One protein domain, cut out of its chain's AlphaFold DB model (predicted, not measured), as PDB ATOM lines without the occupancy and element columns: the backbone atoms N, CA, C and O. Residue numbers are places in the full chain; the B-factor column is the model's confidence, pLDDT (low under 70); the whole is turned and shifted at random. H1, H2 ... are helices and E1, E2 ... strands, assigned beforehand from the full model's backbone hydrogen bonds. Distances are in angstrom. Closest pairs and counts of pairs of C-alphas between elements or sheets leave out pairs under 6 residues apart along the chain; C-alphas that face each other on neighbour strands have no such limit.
ATOM      1  N   ALA A   2     -53.937 -68.364  -2.366       76.38
ATOM      2  CA  ALA A   2     -52.688 -67.866  -1.792       76.38
ATOM      3  C   ALA A   2     -53.015 -66.776  -0.755       76.38
ATOM      4  O   ALA A   2     -53.953 -66.008  -0.965       76.38
ATOM      5  N   GLN A   3     -52.306 -66.765   0.375       87.62
ATOM      6  CA  GLN A   3     -52.457 -65.726   1.400       87.62
ATOM      7  C   GLN A   3     -51.954 -64.386   0.846       87.62
ATOM      8  O   GLN A   3     -51.025 -64.375   0.041       87.62
ATOM      9  N   GLU A   4     -52.583 -63.274   1.224       92.38
ATOM     10  CA  GLU A   4     -52.151 -61.944   0.782       92.38
ATOM     11  C   GLU A   4     -50.781 -61.600   1.386       92.38
ATOM     12  O   GLU A   4     -50.462 -62.030   2.493       92.38
ATOM     13  N   PHE A   5     -49.955 -60.862   0.642       96.44
ATOM     14  CA  PHE A   5     -48.677 -60.378   1.149       96.44
ATOM     15  C   PHE A   5     -48.910 -59.306   2.218       96.44
ATOM     16  O   PHE A   5     -49.554 -58.286   1.962       96.44
ATOM     17  N   GLU A   6     -48.347 -59.523   3.400       96.81
ATOM     18  CA  GLU A   6     -48.485 -58.634   4.553       96.81
ATOM     19  C   GLU A   6     -47.107 -58.149   4.996       96.81
ATOM     20  O   GLU A   6     -46.145 -58.920   4.986       96.81
ATOM     21  N   PHE A   7     -47.011 -56.886   5.412       97.38
ATOM     22  CA  PHE A   7     -45.788 -56.333   5.982       97.38
ATOM     23  C   PHE A   7     -46.076 -55.231   7.005       97.38
ATOM     24  O   PHE A   7     -47.060 -54.497   6.885       97.38
ATOM     25  N   GLU A   8     -45.202 -55.103   8.000       96.44
ATOM     26  CA  GLU A   8     -45.308 -54.124   9.081       96.44
ATOM     27  C   GLU A   8     -43.928 -53.637   9.544       96.44
ATOM     28  O   GLU A   8     -42.914 -54.292   9.323       96.44
ATOM     29  N   GLU A   9     -43.885 -52.460  10.168       94.31
ATOM     30  CA  GLU A   9     -42.644 -51.913  10.723       94.31
ATOM     31  C   GLU A   9     -42.306 -52.569  12.061       94.31
ATOM     32  O   GLU A   9     -43.098 -52.541  13.006       94.31
ATOM     33  N   ASN A  10     -41.081 -53.068  12.176       93.44
ATOM     34  CA  ASN A  10     -40.543 -53.594  13.413       93.44
ATOM     35  C   ASN A  10     -39.898 -52.475  14.241       93.44
ATOM     36  O   ASN A  10     -38.714 -52.156  14.103       93.44
ATOM     37  N   GLN A  11     -40.683 -51.902  15.152       87.94
ATOM     38  CA  GLN A  11     -40.233 -50.843  16.067       87.94
ATOM     39  C   GLN A  11     -39.124 -51.301  17.033       87.94
ATOM     40  O   GLN A  11     -38.375 -50.477  17.549       87.94
ATOM     41  N   ASN A  12     -38.979 -52.611  17.256       91.81
ATOM     42  CA  ASN A  12     -37.914 -53.172  18.090       91.81
ATOM     43  C   ASN A  12     -36.616 -53.422  17.307       91.81
ATOM     44  O   ASN A  12     -35.616 -53.824  17.899       91.81
ATOM     45  N   ASN A  13     -36.625 -53.204  15.991       90.06
ATOM     46  CA  ASN A  13     -35.481 -53.404  15.115       90.06
ATOM     47  C   ASN A  13     -35.359 -52.249  14.118       90.06
ATOM     48  O   ASN A  13     -35.497 -52.429  12.912       90.06
ATOM     49  N   TYR A  14     -35.148 -51.044  14.648       87.38
ATOM     50  CA  TYR A  14     -34.848 -49.832  13.876       87.38
ATOM     51  C   TYR A  14     -35.870 -49.452  12.788       87.38
ATOM     52  O   TYR A  14     -35.590 -48.567  11.996       87.38
ATOM     53  N   GLY A  15     -37.058 -50.068  12.751       90.56
ATOM     54  CA  GLY A  15     -38.060 -49.824  11.714       90.56
ATOM     55  C   GLY A  15     -37.851 -50.620  10.423       90.56
ATOM     56  O   GLY A  15     -38.414 -50.238   9.393       90.56
ATOM     57  N   VAL A  16     -37.072 -51.713  10.444       94.88
ATOM     58  CA  VAL A  16     -37.072 -52.676   9.326       94.88
ATOM     59  C   VAL A  16     -38.476 -53.238   9.116       94.88
ATOM     60  O   VAL A  16     -39.288 -53.285  10.040       94.88
ATOM     61  N   LEU A  17     -38.770 -53.684   7.902       96.81
ATOM     62  CA  LEU A  17     -40.072 -54.244   7.567       96.81
ATOM     63  C   LEU A  17     -40.061 -55.761   7.736       96.81
ATOM     64  O   LEU A  17     -39.369 -56.468   6.997       96.81
ATOM     65  N   ASP A  18     -40.864 -56.254   8.674       96.88
ATOM     66  CA  ASP A  18     -41.204 -57.668   8.757       96.88
ATOM     67  C   ASP A  18     -42.295 -57.973   7.731       96.88
ATOM     68  O   ASP A  18     -43.194 -57.161   7.507       96.88
ATOM     69  N   TYR A  19     -42.224 -59.137   7.088       96.62
ATOM     70  CA  TYR A  19     -43.189 -59.530   6.066       96.62
ATOM     71  C   TYR A  19     -43.570 -61.005   6.147       96.62
ATOM     72  O   TYR A  19     -42.799 -61.856   6.595       96.62
ATOM     73  N   LYS A  20     -44.778 -61.314   5.675       96.38
ATOM     74  CA  LYS A  20     -45.346 -62.661   5.612       96.38
ATOM     75  C   LYS A  20     -45.916 -62.920   4.224       96.38
ATOM     76  O   LYS A  20     -46.301 -62.001   3.510       96.38
ATOM     77  N   HIS A  21     -45.968 -64.201   3.863       95.62
ATOM     78  CA  HIS A  21     -46.630 -64.667   2.641       95.62
ATOM     79  C   HIS A  21     -46.055 -64.056   1.353       95.62
ATOM     80  O   HIS A  21     -46.794 -63.762   0.424       95.62
ATOM     81  N   ALA A  22     -44.734 -63.862   1.289       95.06
ATOM     82  CA  ALA A  22     -44.072 -63.457   0.052       95.06
ATOM     83  C   ALA A  22     -44.120 -64.591  -0.982       95.06
ATOM     84  O   ALA A  22     -43.706 -65.718  -0.691       95.06
ATOM     85  N   HIS A  23     -44.572 -64.284  -2.194       95.31
ATOM     86  CA  HIS A  23     -44.738 -65.260  -3.274       95.31
ATOM     87  C   HIS A  23     -43.608 -65.199  -4.297       95.31
ATOM     88  O   HIS A  23     -43.258 -66.212  -4.897       95.31
ATOM     89  N   THR A  24     -43.014 -64.021  -4.485       97.44
ATOM     90  CA  THR A  24     -42.073 -63.739  -5.577       97.44
ATOM     91  C   THR A  24     -40.669 -63.358  -5.109       97.44
ATOM     92  O   THR A  24     -39.727 -63.444  -5.894       97.44
ATOM     93  N   PRO A 104     -44.204 -55.924  -7.275       98.31
ATOM     94  CA  PRO A 104     -43.475 -54.693  -6.980       98.31
ATOM     95  C   PRO A 104     -43.583 -54.259  -5.506       98.31
ATOM     96  O   PRO A 104     -42.648 -53.653  -4.989       98.31
ATOM     97  N   GLN A 105     -44.663 -54.606  -4.791       98.50
ATOM     98  CA  GLN A 105     -44.782 -54.334  -3.352       98.50
ATOM     99  C   GLN A 105     -43.844 -55.227  -2.532       98.50
ATOM    100  O   GLN A 105     -43.236 -54.754  -1.575       98.50
ATOM    101  N   GLU A 106     -43.703 -56.499  -2.909       98.44
ATOM    102  CA  GLU A 106     -42.732 -57.395  -2.277       98.44
ATOM    103  C   GLU A 106     -41.302 -56.893  -2.503       98.44
ATOM    104  O   GLU A 106     -40.535 -56.762  -1.549       98.44
ATOM    105  N   VAL A 107     -40.960 -56.553  -3.753       98.50
ATOM    106  CA  VAL A 107     -39.639 -56.008  -4.105       98.50
ATOM    107  C   VAL A 107     -39.351 -54.721  -3.340       98.50
ATOM    108  O   VAL A 107     -38.254 -54.577  -2.812       98.50
ATOM    109  N   TYR A 108     -40.332 -53.827  -3.205       98.62
ATOM    110  CA  TYR A 108     -40.176 -52.606  -2.419       98.62
ATOM    111  C   TYR A 108     -39.798 -52.910  -0.968       98.62
ATOM    112  O   TYR A 108     -38.855 -52.319  -0.455       98.62
ATOM    113  N   VAL A 109     -40.490 -53.850  -0.318       98.38
ATOM    114  CA  VAL A 109     -40.202 -54.224   1.077       98.38
ATOM    115  C   VAL A 109     -38.801 -54.823   1.213       98.38
ATOM    116  O   VAL A 109     -38.076 -54.513   2.158       98.38
ATOM    117  N   TYR A 110     -38.397 -55.657   0.253       98.25
ATOM    118  CA  TYR A 110     -37.048 -56.206   0.233       98.25
ATOM    119  C   TYR A 110     -35.988 -55.112   0.059       98.25
ATOM    120  O   TYR A 110     -35.037 -55.069   0.837       98.25
ATOM    121  N   GLU A 111     -36.158 -54.222  -0.920       98.12
ATOM    122  CA  GLU A 111     -35.189 -53.158  -1.194       98.12
ATOM    123  C   GLU A 111     -35.164 -52.093  -0.101       98.12
ATOM    124  O   GLU A 111     -34.101 -51.566   0.202       98.12
ATOM    125  N   TYR A 112     -36.294 -51.834   0.561       98.25
ATOM    126  CA  TYR A 112     -36.351 -50.980   1.744       98.25
ATOM    127  C   TYR A 112     -35.420 -51.503   2.844       98.25
ATOM    128  O   TYR A 112     -34.638 -50.748   3.416       98.25
ATOM    129  N   ASN A 113     -35.459 -52.809   3.119       97.31
ATOM    130  CA  ASN A 113     -34.569 -53.413   4.108       97.31
ATOM    131  C   ASN A 113     -33.114 -53.474   3.610       97.31
ATOM    132  O   ASN A 113     -32.197 -53.212   4.380       97.31
ATOM    133  N   ASN A 114     -32.899 -53.806   2.334       96.62
ATOM    134  CA  ASN A 114     -31.571 -53.937   1.727       96.62
ATOM    135  C   ASN A 114     -30.809 -52.602   1.651       96.62
ATOM    136  O   ASN A 114     -29.591 -52.580   1.802       96.62
ATOM    137  N   HIS A 115     -31.523 -51.498   1.441       95.94
ATOM    138  CA  HIS A 115     -30.974 -50.144   1.445       95.94
ATOM    139  C   HIS A 115     -31.053 -49.465   2.815       95.94
ATOM    140  O   HIS A 115     -30.841 -48.261   2.898       95.94
ATOM    141  N   GLU A 116     -31.367 -50.215   3.877       95.56
ATOM    142  CA  GLU A 116     -31.454 -49.696   5.248       95.56
ATOM    143  C   GLU A 116     -32.363 -48.453   5.357       95.56
ATOM    144  O   GLU A 116     -32.161 -47.575   6.196       95.56
ATOM    145  N   CYS A 117     -33.421 -48.391   4.538       96.31
ATOM    146  CA  CYS A 117     -34.285 -47.217   4.375       96.31
ATOM    147  C   CYS A 117     -34.978 -46.769   5.665       96.31
ATOM    148  O   CYS A 117     -35.488 -45.657   5.729       96.31
ATOM    149  N   CYS A 118     -35.012 -47.615   6.693       94.06
ATOM    150  CA  CYS A 118     -35.508 -47.273   8.021       94.06
ATOM    151  C   CYS A 118     -34.637 -46.259   8.785       94.06
ATOM    152  O   CYS A 118     -35.149 -45.563   9.657       94.06
ATOM    153  N   ILE A 119     -33.351 -46.152   8.438       93.44
ATOM    154  CA  ILE A 119     -32.385 -45.242   9.072       93.44
ATOM    155  C   ILE A 119     -31.651 -44.340   8.068       93.44
ATOM    156  O   ILE A 119     -30.912 -43.448   8.484       93.44
ATOM    157  N   ASP A 120     -31.846 -44.555   6.764       93.81
ATOM    158  CA  ASP A 120     -31.326 -43.681   5.710       93.81
ATOM    159  C   ASP A 120     -31.936 -42.268   5.826       93.81
ATOM    160  O   ASP A 120     -33.138 -42.099   6.052       93.81
ATOM    161  N   TRP A 121     -31.101 -41.244   5.647       92.25
ATOM    162  CA  TRP A 121     -31.510 -39.837   5.657       92.25
ATOM    163  C   TRP A 121     -32.485 -39.506   4.526       92.25
ATOM    164  O   TRP A 121     -33.357 -38.652   4.693       92.25
ATOM    165  N   ASP A 122     -32.372 -40.204   3.396       94.25
ATOM    166  CA  ASP A 122     -33.280 -40.070   2.261       94.25
ATOM    167  C   ASP A 122     -34.496 -41.014   2.351       94.25
ATOM    168  O   ASP A 122     -35.343 -41.039   1.449       94.25
ATOM    169  N   GLY A 123     -34.619 -41.765   3.450       94.75
ATOM    170  CA  GLY A 123     -35.717 -42.688   3.699       94.75
ATOM    171  C   GLY A 123     -35.807 -43.784   2.638       94.75
ATOM    172  O   GLY A 123     -34.815 -44.417   2.279       94.75
ATOM    173  N   ASP A 124     -37.001 -44.015   2.092       96.69
ATOM    174  CA  ASP A 124     -37.227 -45.048   1.072       96.69
ATOM    175  C   ASP A 124     -36.835 -44.673  -0.365       96.69
ATOM    176  O   ASP A 124     -37.188 -45.399  -1.300       96.69
ATOM    177  N   LEU A 125     -36.122 -43.559  -0.572       96.19
ATOM    178  CA  LEU A 125     -35.832 -43.020  -1.903       96.19
ATOM    179  C   LEU A 125     -35.182 -44.049  -2.842       96.19
ATOM    180  O   LEU A 125     -35.573 -44.157  -4.007       96.19
ATOM    181  N   ASN A 126     -34.214 -44.821  -2.347       95.19
ATOM    182  CA  ASN A 126     -33.531 -45.845  -3.141       95.19
ATOM    183  C   ASN A 126     -34.478 -46.998  -3.510       95.19
ATOM    184  O   ASN A 126     -34.555 -47.381  -4.679       95.19
ATOM    185  N   ALA A 127     -35.272 -47.482  -2.551       97.62
ATOM    186  CA  ALA A 127     -36.234 -48.556  -2.778       97.62
ATOM    187  C   ALA A 127     -37.315 -48.155  -3.796       97.62
ATOM    188  O   ALA A 127     -37.590 -48.898  -4.742       97.62
ATOM    189  N   ILE A 128     -37.899 -46.959  -3.668       97.94
ATOM    190  CA  ILE A 128     -38.960 -46.515  -4.582       97.94
ATOM    191  C   ILE A 128     -38.435 -46.215  -5.996       97.94
ATOM    192  O   ILE A 128     -39.130 -46.479  -6.980       97.94
ATOM    193  N   ARG A 129     -37.188 -45.737  -6.129       96.69
ATOM    194  CA  ARG A 129     -36.535 -45.540  -7.436       96.69
ATOM    195  C   ARG A 129     -36.300 -46.850  -8.176       96.69
ATOM    196  O   ARG A 129     -36.432 -46.871  -9.401       96.69
ATOM    197  N   ILE A 130     -36.008 -47.942  -7.468       97.06
ATOM    198  CA  ILE A 130     -35.918 -49.274  -8.081       97.06
ATOM    199  C   ILE A 130     -37.274 -49.673  -8.664       97.06
ATOM    200  O   ILE A 130     -37.333 -50.094  -9.820       97.06
ATOM    201  N   ILE A 131     -38.369 -49.461  -7.924       98.31
ATOM    202  CA  ILE A 131     -39.711 -49.763  -8.441       98.31
ATOM    203  C   ILE A 131     -40.014 -48.954  -9.701       98.31
ATOM    204  O   ILE A 131     -40.452 -49.521 -10.699       98.31
ATOM    205  N   ALA A 132     -39.726 -47.654  -9.690       96.69
ATOM    206  CA  ALA A 132     -39.955 -46.799 -10.850       96.69
ATOM    207  C   ALA A 132     -39.080 -47.176 -12.054       96.69
ATOM    208  O   ALA A 132     -39.554 -47.163 -13.183       96.69
ATOM    209  N   THR A 133     -37.827 -47.575 -11.822       95.19
ATOM    210  CA  THR A 133     -36.915 -48.010 -12.891       95.19
ATOM    211  C   THR A 133     -37.403 -49.297 -13.554       95.19
ATOM    212  O   THR A 133     -37.338 -49.436 -14.773       95.19
ATOM    213  N   VAL A 134     -37.903 -50.249 -12.762       96.94
ATOM    214  CA  VAL A 134     -38.294 -51.563 -13.277       96.94
ATOM    215  C   VAL A 134     -39.723 -51.558 -13.819       96.94
ATOM    216  O   VAL A 134     -39.936 -52.064 -14.918       96.94
ATOM    217  N   TRP A 135     -40.699 -50.974 -13.119       97.50
ATOM    218  CA  TRP A 135     -42.124 -51.023 -13.487       97.50
ATOM    219  C   TRP A 135     -42.716 -49.697 -13.990       97.50
ATOM    220  O   TRP A 135     -43.851 -49.690 -14.463       97.50
ATOM    221  N   GLY A 136     -41.972 -48.594 -13.927       96.12
ATOM    222  CA  GLY A 136     -42.459 -47.263 -14.291       96.12
ATOM    223  C   GLY A 136     -43.116 -46.507 -13.133       96.12
ATOM    224  O   GLY A 136     -43.452 -47.065 -12.083       96.12
ATOM    225  N   GLU A 137     -43.302 -45.200 -13.331       96.31
ATOM    226  CA  GLU A 137     -43.831 -44.287 -12.310       96.31
ATOM    227  C   GLU A 137     -45.247 -44.644 -11.856       96.31
ATOM    228  O   GLU A 137     -45.552 -44.533 -10.670       96.31
ATOM    229  N   ASP A 138     -46.108 -45.089 -12.776       96.56
ATOM    230  CA  ASP A 138     -47.502 -45.417 -12.468       96.56
ATOM    231  C   ASP A 138     -47.590 -46.531 -11.426       96.56
ATOM    232  O   ASP A 138     -48.328 -46.413 -10.450       96.56
ATOM    233  N   VAL A 139     -46.777 -47.581 -11.575       97.69
ATOM    234  CA  VAL A 139     -46.709 -48.671 -10.594       97.69
ATOM    235  C   VAL A 139     -46.088 -48.180  -9.292       97.69
ATOM    236  O   VAL A 139     -46.621 -48.474  -8.222       97.69
ATOM    237  N   ALA A 140     -45.019 -47.380  -9.353       97.62
ATOM    238  CA  ALA A 140     -44.393 -46.814  -8.160       97.62
ATOM    239  C   ALA A 140     -45.376 -45.970  -7.319       97.62
ATOM    240  O   ALA A 140     -45.343 -46.035  -6.091       97.62
ATOM    241  N   ARG A 141     -46.316 -45.250  -7.950       96.88
ATOM    242  CA  ARG A 141     -47.377 -44.487  -7.259       96.88
ATOM    243  C   ARG A 141     -48.383 -45.361  -6.504       96.88
ATOM    244  O   ARG A 141     -49.055 -44.854  -5.611       96.88
ATOM    245  N   THR A 142     -48.485 -46.651  -6.825       97.44
ATOM    246  CA  THR A 142     -49.388 -47.592  -6.133       97.44
ATOM    247  C   THR A 142     -48.768 -48.255  -4.902       97.44
ATOM    248  O   THR A 142     -49.479 -48.898  -4.129       97.44
ATOM    249  N   ILE A 143     -47.455 -48.105  -4.701       98.06
ATOM    250  CA  ILE A 143     -46.730 -48.758  -3.610       98.06
ATOM    251  C   ILE A 143     -47.117 -48.160  -2.261       98.06
ATOM    252  O   ILE A 143     -47.091 -46.945  -2.053       98.06
ATOM    253  N   LYS A 144     -47.407 -49.036  -1.300       97.50
ATOM    254  CA  LYS A 144     -47.552 -48.682   0.113       97.50
ATOM    255  C   LYS A 144     -46.156 -48.422   0.688       97.50
ATOM    256  O   LYS A 144     -45.451 -49.361   1.062       97.50
ATOM    257  N   ARG A 145     -45.761 -47.148   0.706       96.69
ATOM    258  CA  ARG A 145     -44.434 -46.681   1.135       96.69
ATOM    259  C   ARG A 145     -44.326 -46.512   2.653       96.69
ATOM    260  O   ARG A 145     -45.308 -46.162   3.307       96.69
ATOM    261  N   LYS A 146     -43.123 -46.711   3.191       95.62
ATOM    262  CA  LYS A 146     -42.707 -46.475   4.583       95.62
ATOM    263  C   LYS A 146     -41.501 -45.540   4.608       95.62
ATOM    264  O   LYS A 146     -40.804 -45.447   3.611       95.62
ATOM    265  N   ASN A 147     -41.305 -44.809   5.708       92.25
ATOM    266  CA  ASN A 147     -40.261 -43.782   5.857       92.25
ATOM    267  C   ASN A 147     -40.050 -42.899   4.602       92.25
ATOM    268  O   ASN A 147     -38.937 -42.713   4.118       92.25
ATOM    269  N   ALA A 148     -41.142 -42.397   4.018       92.88
ATOM    270  CA  ALA A 148     -41.085 -41.612   2.790       92.88
ATOM    271  C   ALA A 148     -40.707 -40.153   3.086       92.88
ATOM    272  O   ALA A 148     -41.585 -39.314   3.293       92.88
ATOM    273  N   CYS A 149     -39.408 -39.840   3.070       92.81
ATOM    274  CA  CYS A 149     -38.904 -38.470   3.242       92.81
ATOM    275  C   CYS A 149     -39.337 -37.529   2.104       92.81
ATOM    276  O   CYS A 149     -39.502 -36.327   2.309       92.81
ATOM    277  N   TYR A 150     -39.553 -38.084   0.907       93.56
ATOM    278  CA  TYR A 150     -39.930 -37.338  -0.290       93.56
ATOM    279  C   TYR A 150     -41.299 -37.785  -0.820       93.56
ATOM    280  O   TYR A 150     -41.528 -38.997  -0.989       93.56
ATOM    281  N   PRO A 151     -42.207 -36.843  -1.150       92.94
ATOM    282  CA  PRO A 151     -43.455 -37.174  -1.829       92.94
ATOM    283  C   PRO A 151     -43.163 -37.839  -3.178       92.94
ATOM    284  O   PRO A 151     -42.144 -37.568  -3.817       92.94
ATOM    285  N   ILE A 152     -44.040 -38.743  -3.620       92.88
ATOM    286  CA  ILE A 152     -43.783 -39.556  -4.819       92.88
ATOM    287  C   ILE A 152     -43.617 -38.680  -6.073       92.88
ATOM    288  O   ILE A 152     -42.820 -38.980  -6.955       92.88
ATOM    289  N   GLU A 153     -44.276 -37.525  -6.110       90.88
ATOM    290  CA  GLU A 153     -44.203 -36.536  -7.186       90.88
ATOM    291  C   GLU A 153     -42.842 -35.839  -7.296       90.88
ATOM    292  O   GLU A 153     -42.540 -35.278  -8.349       90.88
ATOM    293  N   SER A 154     -42.025 -35.824  -6.237       90.75
ATOM    294  CA  SER A 154     -40.671 -35.258  -6.295       90.75
ATOM    295  C   SER A 154     -39.598 -36.284  -6.648       90.75
ATOM    296  O   SER A 154     -38.468 -35.887  -6.904       90.75
ATOM    297  N   VAL A 155     -39.922 -37.580  -6.667       88.31
ATOM    298  CA  VAL A 155     -38.948 -38.645  -6.960       88.31
ATOM    299  C   VAL A 155     -38.573 -38.688  -8.448       88.31
ATOM    300  O   VAL A 155     -37.451 -39.069  -8.771       88.31
ATOM    301  N   PHE A 156     -39.489 -38.282  -9.333       83.62
ATOM    302  CA  PHE A 156     -39.381 -38.459 -10.792       83.62
ATOM    303  C   PHE A 156     -39.067 -37.176 -11.576       83.62
ATOM    304  O   PHE A 156     -39.214 -37.149 -12.795       83.62
ATOM    305  N   LYS A 157     -38.692 -36.098 -10.882       66.31
ATOM    306  CA  LYS A 157     -38.352 -34.815 -11.511       66.31
ATOM    307  C   LYS A 157     -36.917 -34.772 -12.015       66.31
ATOM    308  O   LYS A 157     -36.037 -35.327 -11.321       66.31
TER     309      LYS A 157
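Overview. This is residues 2 to 24 and 104 to 157 of the 157 residues of an uncharacterized protein of Bacteroides ovatus (UniProt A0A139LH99). A two-stranded hairpin, E1 and E2, and a helical hairpin, H1 and H2, sit side by side in a flat slab, with H1 in the middle between the strands and H2. The short helices H3 and H4 lie on the far side from the strands, beside H2. The printed part has 77 residues, with two named strands and then four named helices in the order E1 E2 H1 H2 H3 H4; the sheet, E1 - E2, is antiparallel and the class is mixed, helices and strands. The whole is compact, with a radius of gyration of the C-alphas of 12.0 A, and flat, spanning 34 by 30 by 16 A.

Along the chain. Start at C-alpha 6, at (-48.485, -58.634, 4.553), where strand E1 begins; it runs through residues 6 to 10, 12.9 A from first to last C-alpha. Strand E2 follows at residues 16 to 20, 13.5 A long. Past the cut, find C-alpha 104 at (-43.475, -54.693, -6.980), the first of helix H1, residues 104 to 114, 14.8 A long. Helix H2 takes residues 125 to 135 and is 15.4 A long. Helix H3, residues 137 to 140, and helix H4, residues 152 to 155, have four residues each; H4 ends at C-alpha 155, at (-38.948, -38.645, -6.960).

Arrangement. Begin with the hairpin of E1 and E2, antiparallel at 151 degrees, where N 8 and O 18 are 2.9 A apart and N 10 and O 16 are 2.8 A apart, both within hydrogen-bond range. From E2 look to H1: their closest C-alphas, those of Val 16 and Asn 113, are 5.8 A apart. H1 and H2 form a helical hairpin and touch, closest at the C-alphas of Glu 111 and Ala 127, 5.0 A. They run opposite ways at a shallow tilt of 34 degrees, only just short of steep. H2 touches H3, closest at the C-alphas of Ala 132 and Ala 140, 5.2 A. H2 and H4 are close but not clearly touching, with the C-alphas of Arg 129 and Val 155 closest at 7.3 A. H3 and H4 are near each other, with 5 pairs of C-alphas within 10 A. H1 and H4 are apart. In H1 and H2 every O i to N i+4 pair is within hydrogen-bond range; H3 and H4 are too short for such a pair.

Size, cuts and confidence. The two C-alphas farthest apart, those of Ala 2 and Lys 157, stand 37.3 A from each other. Residues 25 to 103 are not printed, and C-alphas 24 and 104 are 9.3 A apart across this cut. The link from H3 to H4, with 11 residues, is long. The mean pLDDT of the printed part is 94.5, and residue 157, the chain's last, is under 70.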